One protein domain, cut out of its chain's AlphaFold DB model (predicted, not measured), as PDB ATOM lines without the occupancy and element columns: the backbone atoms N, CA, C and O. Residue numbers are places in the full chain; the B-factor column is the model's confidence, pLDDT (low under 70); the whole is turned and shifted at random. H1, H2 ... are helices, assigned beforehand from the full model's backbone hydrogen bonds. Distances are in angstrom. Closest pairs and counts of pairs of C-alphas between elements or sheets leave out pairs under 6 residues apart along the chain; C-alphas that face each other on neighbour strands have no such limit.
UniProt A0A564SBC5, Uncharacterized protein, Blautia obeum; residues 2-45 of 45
ATOM      1  N   GLU A   2     -10.981   3.629  -9.573       82.31
ATOM      2  CA  GLU A   2     -11.537   4.170  -8.315       82.31
ATOM      3  C   GLU A   2     -10.507   4.873  -7.407       82.31
ATOM      4  O   GLU A   2     -10.766   5.967  -6.911       82.31
ATOM      5  N   ARG A   3      -9.307   4.299  -7.234       80.69
ATOM      6  CA  ARG A   3      -8.232   4.903  -6.423       80.69
ATOM      7  C   ARG A   3      -7.736   6.249  -6.962       80.69
ATOM      8  O   ARG A   3      -7.365   7.103  -6.169       80.69
ATOM      9  N   ILE A   4      -7.725   6.428  -8.284       82.44
ATOM     10  CA  ILE A   4      -7.317   7.683  -8.935       82.44
ATOM     11  C   ILE A   4      -8.385   8.749  -8.681       82.44
ATOM     12  O   ILE A   4      -8.068   9.833  -8.199       82.44
ATOM     13  N   ARG A   5      -9.663   8.395  -8.874       82.56
ATOM     14  CA  ARG A   5     -10.810   9.270  -8.575       82.56
ATOM     15  C   ARG A   5     -10.831   9.718  -7.118       82.56
ATOM     16  O   ARG A   5     -10.971  10.902  -6.848       82.56
ATOM     17  N   LYS A   6     -10.618   8.785  -6.183       82.12
ATOM     18  CA  LYS A   6     -10.562   9.060  -4.737       82.12
ATOM     19  C   LYS A   6      -9.378   9.925  -4.303       82.12
ATOM     20  O   LYS A   6      -9.360  10.334  -3.154       82.12
ATOM     21  N   ARG A   7      -8.369  10.159  -5.139       78.12
ATOM     22  CA  ARG A   7      -7.235  11.036  -4.797       78.12
ATOM     23  C   ARG A   7      -7.345  12.416  -5.431       78.12
ATOM     24  O   ARG A   7      -6.635  13.318  -5.018       78.12
ATOM     25  N   ASN A   8      -8.229  12.600  -6.408       76.31
ATOM     26  CA  ASN A   8      -8.338  13.874  -7.095       76.31
ATOM     27  C   ASN A   8      -8.834  14.980  -6.143       76.31
ATOM     28  O   ASN A   8     -10.004  14.983  -5.766       76.31
ATOM     29  N   GLY A   9      -7.940  15.896  -5.756       70.56
ATOM     30  CA  GLY A   9      -8.251  17.063  -4.927       70.56
ATOM     31  C   GLY A   9      -8.315  16.807  -3.417       70.56
ATOM     32  O   GLY A   9      -8.816  17.667  -2.698       70.56
ATOM     33  N   ASN A  10      -7.823  15.662  -2.925       75.94
ATOM     34  CA  ASN A  10      -7.924  15.321  -1.503       75.94
ATOM     35  C   ASN A  10      -6.736  15.806  -0.655       75.94
ATOM     36  O   ASN A  10      -6.916  16.000   0.545       75.94
ATOM     37  N   HIS A  11      -5.551  16.031  -1.234       76.25
ATOM     38  CA  HIS A  11      -4.405  16.660  -0.568       76.25
ATOM     39  C   HIS A  11      -3.703  17.686  -1.468       76.25
ATOM     40  O   HIS A  11      -3.602  17.531  -2.682       76.25
ATOM     41  N   GLN A  12      -3.143  18.725  -0.842       76.25
ATOM     42  CA  GLN A  12      -2.470  19.845  -1.517       76.25
ATOM     43  C   GLN A  12      -1.248  19.427  -2.360       76.25
ATOM     44  O   GLN A  12      -0.881  20.135  -3.294       76.25
ATOM     45  N   ASN A  13      -0.639  18.279  -2.051       80.69
ATOM     46  CA  ASN A  13       0.542  17.757  -2.744       80.69
ATOM     47  C   ASN A  13       0.223  16.556  -3.646       80.69
ATOM     48  O   ASN A  13       1.138  15.841  -4.060       80.69
ATOM     49  N   ASP A  14      -1.055  16.288  -3.921       77.94
ATOM     50  CA  ASP A  14      -1.425  15.172  -4.780       77.94
ATOM     51  C   ASP A  14      -0.991  15.448  -6.223       77.94
ATOM     52  O   ASP A  14      -1.425  16.405  -6.866       77.94
ATOM     53  N   ILE A  15      -0.160  14.558  -6.766       76.31
ATOM     54  CA  ILE A  15       0.073  14.491  -8.207       76.31
ATOM     55  C   ILE A  15      -1.125  13.763  -8.813       76.31
ATOM     56  O   ILE A  15      -1.316  12.559  -8.612       76.31
ATOM     57  N   ILE A  16      -1.951  14.506  -9.544       81.12
ATOM     58  CA  ILE A  16      -3.166  13.974 -10.153       81.12
ATOM     59  C   ILE A  16      -2.807  13.244 -11.446       81.12
ATOM     60  O   ILE A  16      -2.413  13.857 -12.438       81.12
ATOM     61  N   LEU A  17      -2.982  11.923 -11.450       82.44
ATOM     62  CA  LEU A  17      -2.957  11.140 -12.680       82.44
ATOM     63  C   LEU A  17      -4.293  11.328 -13.410       82.44
ATOM     64  O   LEU A  17      -5.344  10.987 -12.867       82.44
ATOM     65  N   MET A  18      -4.262  11.858 -14.634       87.06
ATOM     66  CA  MET A  18      -5.479  12.010 -15.436       87.06
ATOM     67  C   MET A  18      -6.052  10.638 -15.810       87.06
ATOM     68  O   MET A  18      -5.306   9.717 -16.148       87.06
ATOM     69  N   GLU A  19      -7.383  10.511 -15.805       85.25
ATOM     70  CA  GLU A  19      -8.047   9.245 -16.155       85.25
ATOM     71  C   GLU A  19      -7.669   8.760 -17.557       85.25
ATOM     72  O   GLU A  19      -7.472   7.564 -17.749       85.25
ATOM     73  N   GLN A  20      -7.499   9.677 -18.514       88.56
ATOM     74  CA  GLN A  20      -7.089   9.336 -19.875       88.56
ATOM     75  C   GLN A  20      -5.702   8.684 -19.904       88.56
ATOM     76  O   GLN A  20      -5.544   7.620 -20.491       88.56
ATOM     77  N   THR A  21      -4.717   9.262 -19.207       89.06
ATOM     78  CA  THR A  21      -3.363   8.696 -19.099       89.06
ATOM     79  C   THR A  21      -3.384   7.322 -18.437       89.06
ATOM     80  O   THR A  21      -2.711   6.402 -18.895       89.06
ATOM     81  N   ALA A  22      -4.185   7.159 -17.381       89.19
ATOM     82  CA  ALA A  22      -4.342   5.871 -16.719       89.19
ATOM     83  C   ALA A  22      -4.998   4.823 -17.630       89.19
ATOM     84  O   ALA A  22      -4.584   3.667 -17.605       89.19
ATOM     85  N   SER A  23      -6.000   5.213 -18.424       90.44
ATOM     86  CA  SER A  23      -6.641   4.326 -19.401       90.44
ATOM     87  C   SER A  23      -5.632   3.866 -20.440       90.44
ATOM     88  O   SER A  23      -5.433   2.669 -20.596       90.44
ATOM     89  N   THR A  24      -4.906   4.805 -21.055       93.06
ATOM     90  CA  THR A  24      -3.890   4.486 -22.062       93.06
ATOM     91  C   THR A  24      -2.810   3.559 -21.512       93.06
ATOM     92  O   THR A  24      -2.387   2.649 -22.215       93.06
ATOM     93  N   TYR A  25      -2.376   3.744 -20.262       91.50
ATOM     94  CA  TYR A  25      -1.435   2.818 -19.629       91.50
ATOM     95  C   TYR A  25      -2.007   1.398 -19.529       91.50
ATOM     96  O   TYR A  25      -1.320   0.437 -19.863       91.50
ATOM     97  N   TYR A  26      -3.264   1.261 -19.094       89.88
ATOM     98  CA  TYR A  26      -3.921  -0.042 -18.973       89.88
ATOM     99  C   TYR A  26      -4.142  -0.722 -20.326       89.88
ATOM    100  O   TYR A  26      -3.933  -1.927 -20.425       89.88
ATOM    101  N   ASP A  27      -4.512   0.038 -21.357       94.06
ATOM    102  CA  ASP A  27      -4.757  -0.491 -22.704       94.06
ATOM    103  C   ASP A  27      -3.492  -1.100 -23.332       94.06
ATOM    104  O   ASP A  27      -3.579  -2.023 -24.139       94.06
ATOM    105  N   HIS A  28      -2.312  -0.608 -22.940       95.69
ATOM    106  CA  HIS A  28      -1.015  -1.086 -23.425       95.69
ATOM    107  C   HIS A  28      -0.265  -1.941 -22.399       95.69
ATOM    108  O   HIS A  28       0.904  -2.265 -22.608       95.69
ATOM    109  N   PHE A  29      -0.896  -2.292 -21.277       93.81
ATOM    110  CA  PHE A  29      -0.232  -3.070 -20.244       93.81
ATOM    111  C   PHE A  29       0.042  -4.494 -20.735       93.81
ATOM    112  O   PHE A  29      -0.872  -5.226 -21.118       93.81
ATOM    113  N   GLN A  30       1.306  -4.898 -20.657       93.00
ATOM    114  CA  GLN A  30       1.741  -6.268 -20.892       93.00
ATOM    115  C   GLN A  30       2.189  -6.864 -19.553       93.00
ATOM    116  O   GLN A  30       3.035  -6.267 -18.882       93.00
ATOM    117  N   PRO A  31       1.600  -7.993 -19.111       90.94
ATOM    118  CA  PRO A  31       2.084  -8.689 -17.930       90.94
ATOM    119  C   PRO A  31       3.553  -9.082 -18.117       90.94
ATOM    120  O   PRO A  31       3.901  -9.520 -19.215       90.94
ATOM    121  N   PRO A  32       4.383  -8.982 -17.065       91.44
ATOM    122  CA  PRO A  32       5.754  -9.458 -17.138       91.44
ATOM    123  C   PRO A  32       5.817 -10.939 -17.523       91.44
ATOM    124  O   PRO A  32       4.954 -11.725 -17.112       91.44
ATOM    125  N   THR A  33       6.844 -11.313 -18.279       90.19
ATOM    126  CA  THR A  33       7.076 -12.685 -18.754       90.19
ATOM    127  C   THR A  33       8.375 -13.265 -18.202       90.19
ATOM    128  O   THR A  33       9.283 -12.530 -17.820       90.19
ATOM    129  N   ASP A  34       8.492 -14.594 -18.211       89.12
ATOM    130  CA  ASP A  34       9.690 -15.299 -17.732       89.12
ATOM    131  C   ASP A  34      10.950 -14.991 -18.572       89.12
ATOM    132  O   ASP A  34      12.075 -15.187 -18.111       89.12
ATOM    133  N   GLU A  35      10.781 -14.489 -19.802       93.25
ATOM    134  CA  GLU A  35      11.884 -14.092 -20.688       93.25
ATOM    135  C   GLU A  35      12.493 -12.728 -20.312       93.25
ATOM    136  O   GLU A  35      13.619 -12.424 -20.706       93.25
ATOM    137  N   GLU A  36      11.784 -11.910 -19.529       90.31
ATOM    138  CA  GLU A  36      12.218 -10.564 -19.124       90.31
ATOM    139  C   GLU A  36      13.089 -10.566 -17.854       90.31
ATOM    140  O   GLU A  36      13.576  -9.517 -17.425       90.31
ATOM    141  N   GLY A  37      13.321 -11.743 -17.267       90.69
ATOM    142  CA  GLY A  37      14.078 -11.937 -16.034       90.69
ATOM    143  C   GLY A  37      13.213 -12.465 -14.892       90.69
ATOM    144  O   GLY A  37      12.093 -12.928 -15.089       90.69
ATOM    145  N   GLU A  38      13.746 -12.431 -13.670       89.88
ATOM    146  CA  GLU A  38      13.018 -12.919 -12.497       89.88
ATOM    147  C   GLU A  38      11.822 -12.010 -12.168       89.88
ATOM    148  O   GLU A  38      11.985 -10.829 -11.850       89.88
ATOM    149  N   VAL A  39      10.613 -12.577 -12.205       89.56
ATOM    150  CA  VAL A  39       9.366 -11.881 -11.868       89.56
ATOM    151  C   VAL A  39       8.858 -12.344 -10.503       89.56
ATOM    152  O   VAL A  39       8.513 -13.509 -10.310       89.56
ATOM    153  N   ILE A  40       8.719 -11.408  -9.559       89.00
ATOM    154  CA  ILE A  40       8.070 -11.651  -8.262       89.00
ATOM    155  C   ILE A  40       6.713 -10.943  -8.245       89.00
ATOM    156  O   ILE A  40       6.628  -9.716  -8.166       89.00
ATOM    157  N   VAL A  41       5.628 -11.718  -8.286       87.69
ATOM    158  CA  VAL A  41       4.263 -11.177  -8.252       87.69
ATOM    159  C   VAL A  41       3.804 -10.980  -6.808       87.69
ATOM    160  O   VAL A  41       3.571 -11.942  -6.074       87.69
ATOM    161  N   VAL A  42       3.605  -9.724  -6.406       90.38
ATOM    162  CA  VAL A  42       3.040  -9.375  -5.095       90.38
ATOM    163  C   VAL A  42       1.522  -9.233  -5.209       90.38
ATOM    164  O   VAL A  42       1.020  -8.412  -5.977       90.38
ATOM    165  N   LYS A  43       0.768 -10.010  -4.424       87.06
ATOM    166  CA  LYS A  43      -0.695  -9.872  -4.339       87.06
ATOM    167  C   LYS A  43      -1.052  -8.683  -3.443       87.06
ATOM    168  O   LYS A  43      -0.682  -8.667  -2.272       87.06
ATOM    169  N   GLY A  44      -1.760  -7.695  -3.991       75.31
ATOM    170  CA  GLY A  44      -2.322  -6.584  -3.216       75.31
ATOM    171  C   GLY A  44      -3.646  -6.980  -2.555       75.31
ATOM    172  O   GLY A  44      -4.483  -7.594  -3.217       75.31
ATOM    173  N   TYR A  45      -3.816  -6.627  -1.278       56.31
ATOM    174  CA  TYR A  45      -5.076  -6.715  -0.525       56.31
ATOM    175  C   TYR A  45      -5.781  -5.358  -0.492       56.31
ATOM    176  O   TYR A  45      -5.065  -4.328  -0.449       56.31
TER     177      TYR A  45
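This is residues 2 to 45 of the 45 residues of an uncharacterized protein of Blautia obeum (UniProt A0A564SBC5). With little regular structure, this is an open, extended C-shaped loop of chain around an empty middle. The short H1 is at one end, a looping link leads to the longer H2, and residues 28 to 45, with no named element, run outward and fold back. The printed part has 44 residues; two named helices, H1 then H2, hold 13 of them, with no named strand, and the class is all helix. It is extended, with a radius of gyration of the C-alphas of 14.6 A, and spans 41 by 23 by 17 A.

H1, residues 2 to 5, and H2, residues 19 to 27, are close but not clearly touching; their closest C-alphas, those of Ile 4 and Glu 19, are 7.4 A apart. Every O i to N i+4 pair in H2 is within hydrogen-bond range; H1 is too short for such a pair.

H1 begins with C-alpha 2 at (-11.537, 4.170, -8.315). H2, 12.2 A long, ends with C-alpha 27 at (-4.757, -0.491, -22.704).

The C-alphas of Gln 12 and Glu 35 are farthest apart, at 41.5 A. The link from H1 to H2 is long. The printed part has no cut, and residue 45 is under 70 in pLDDT.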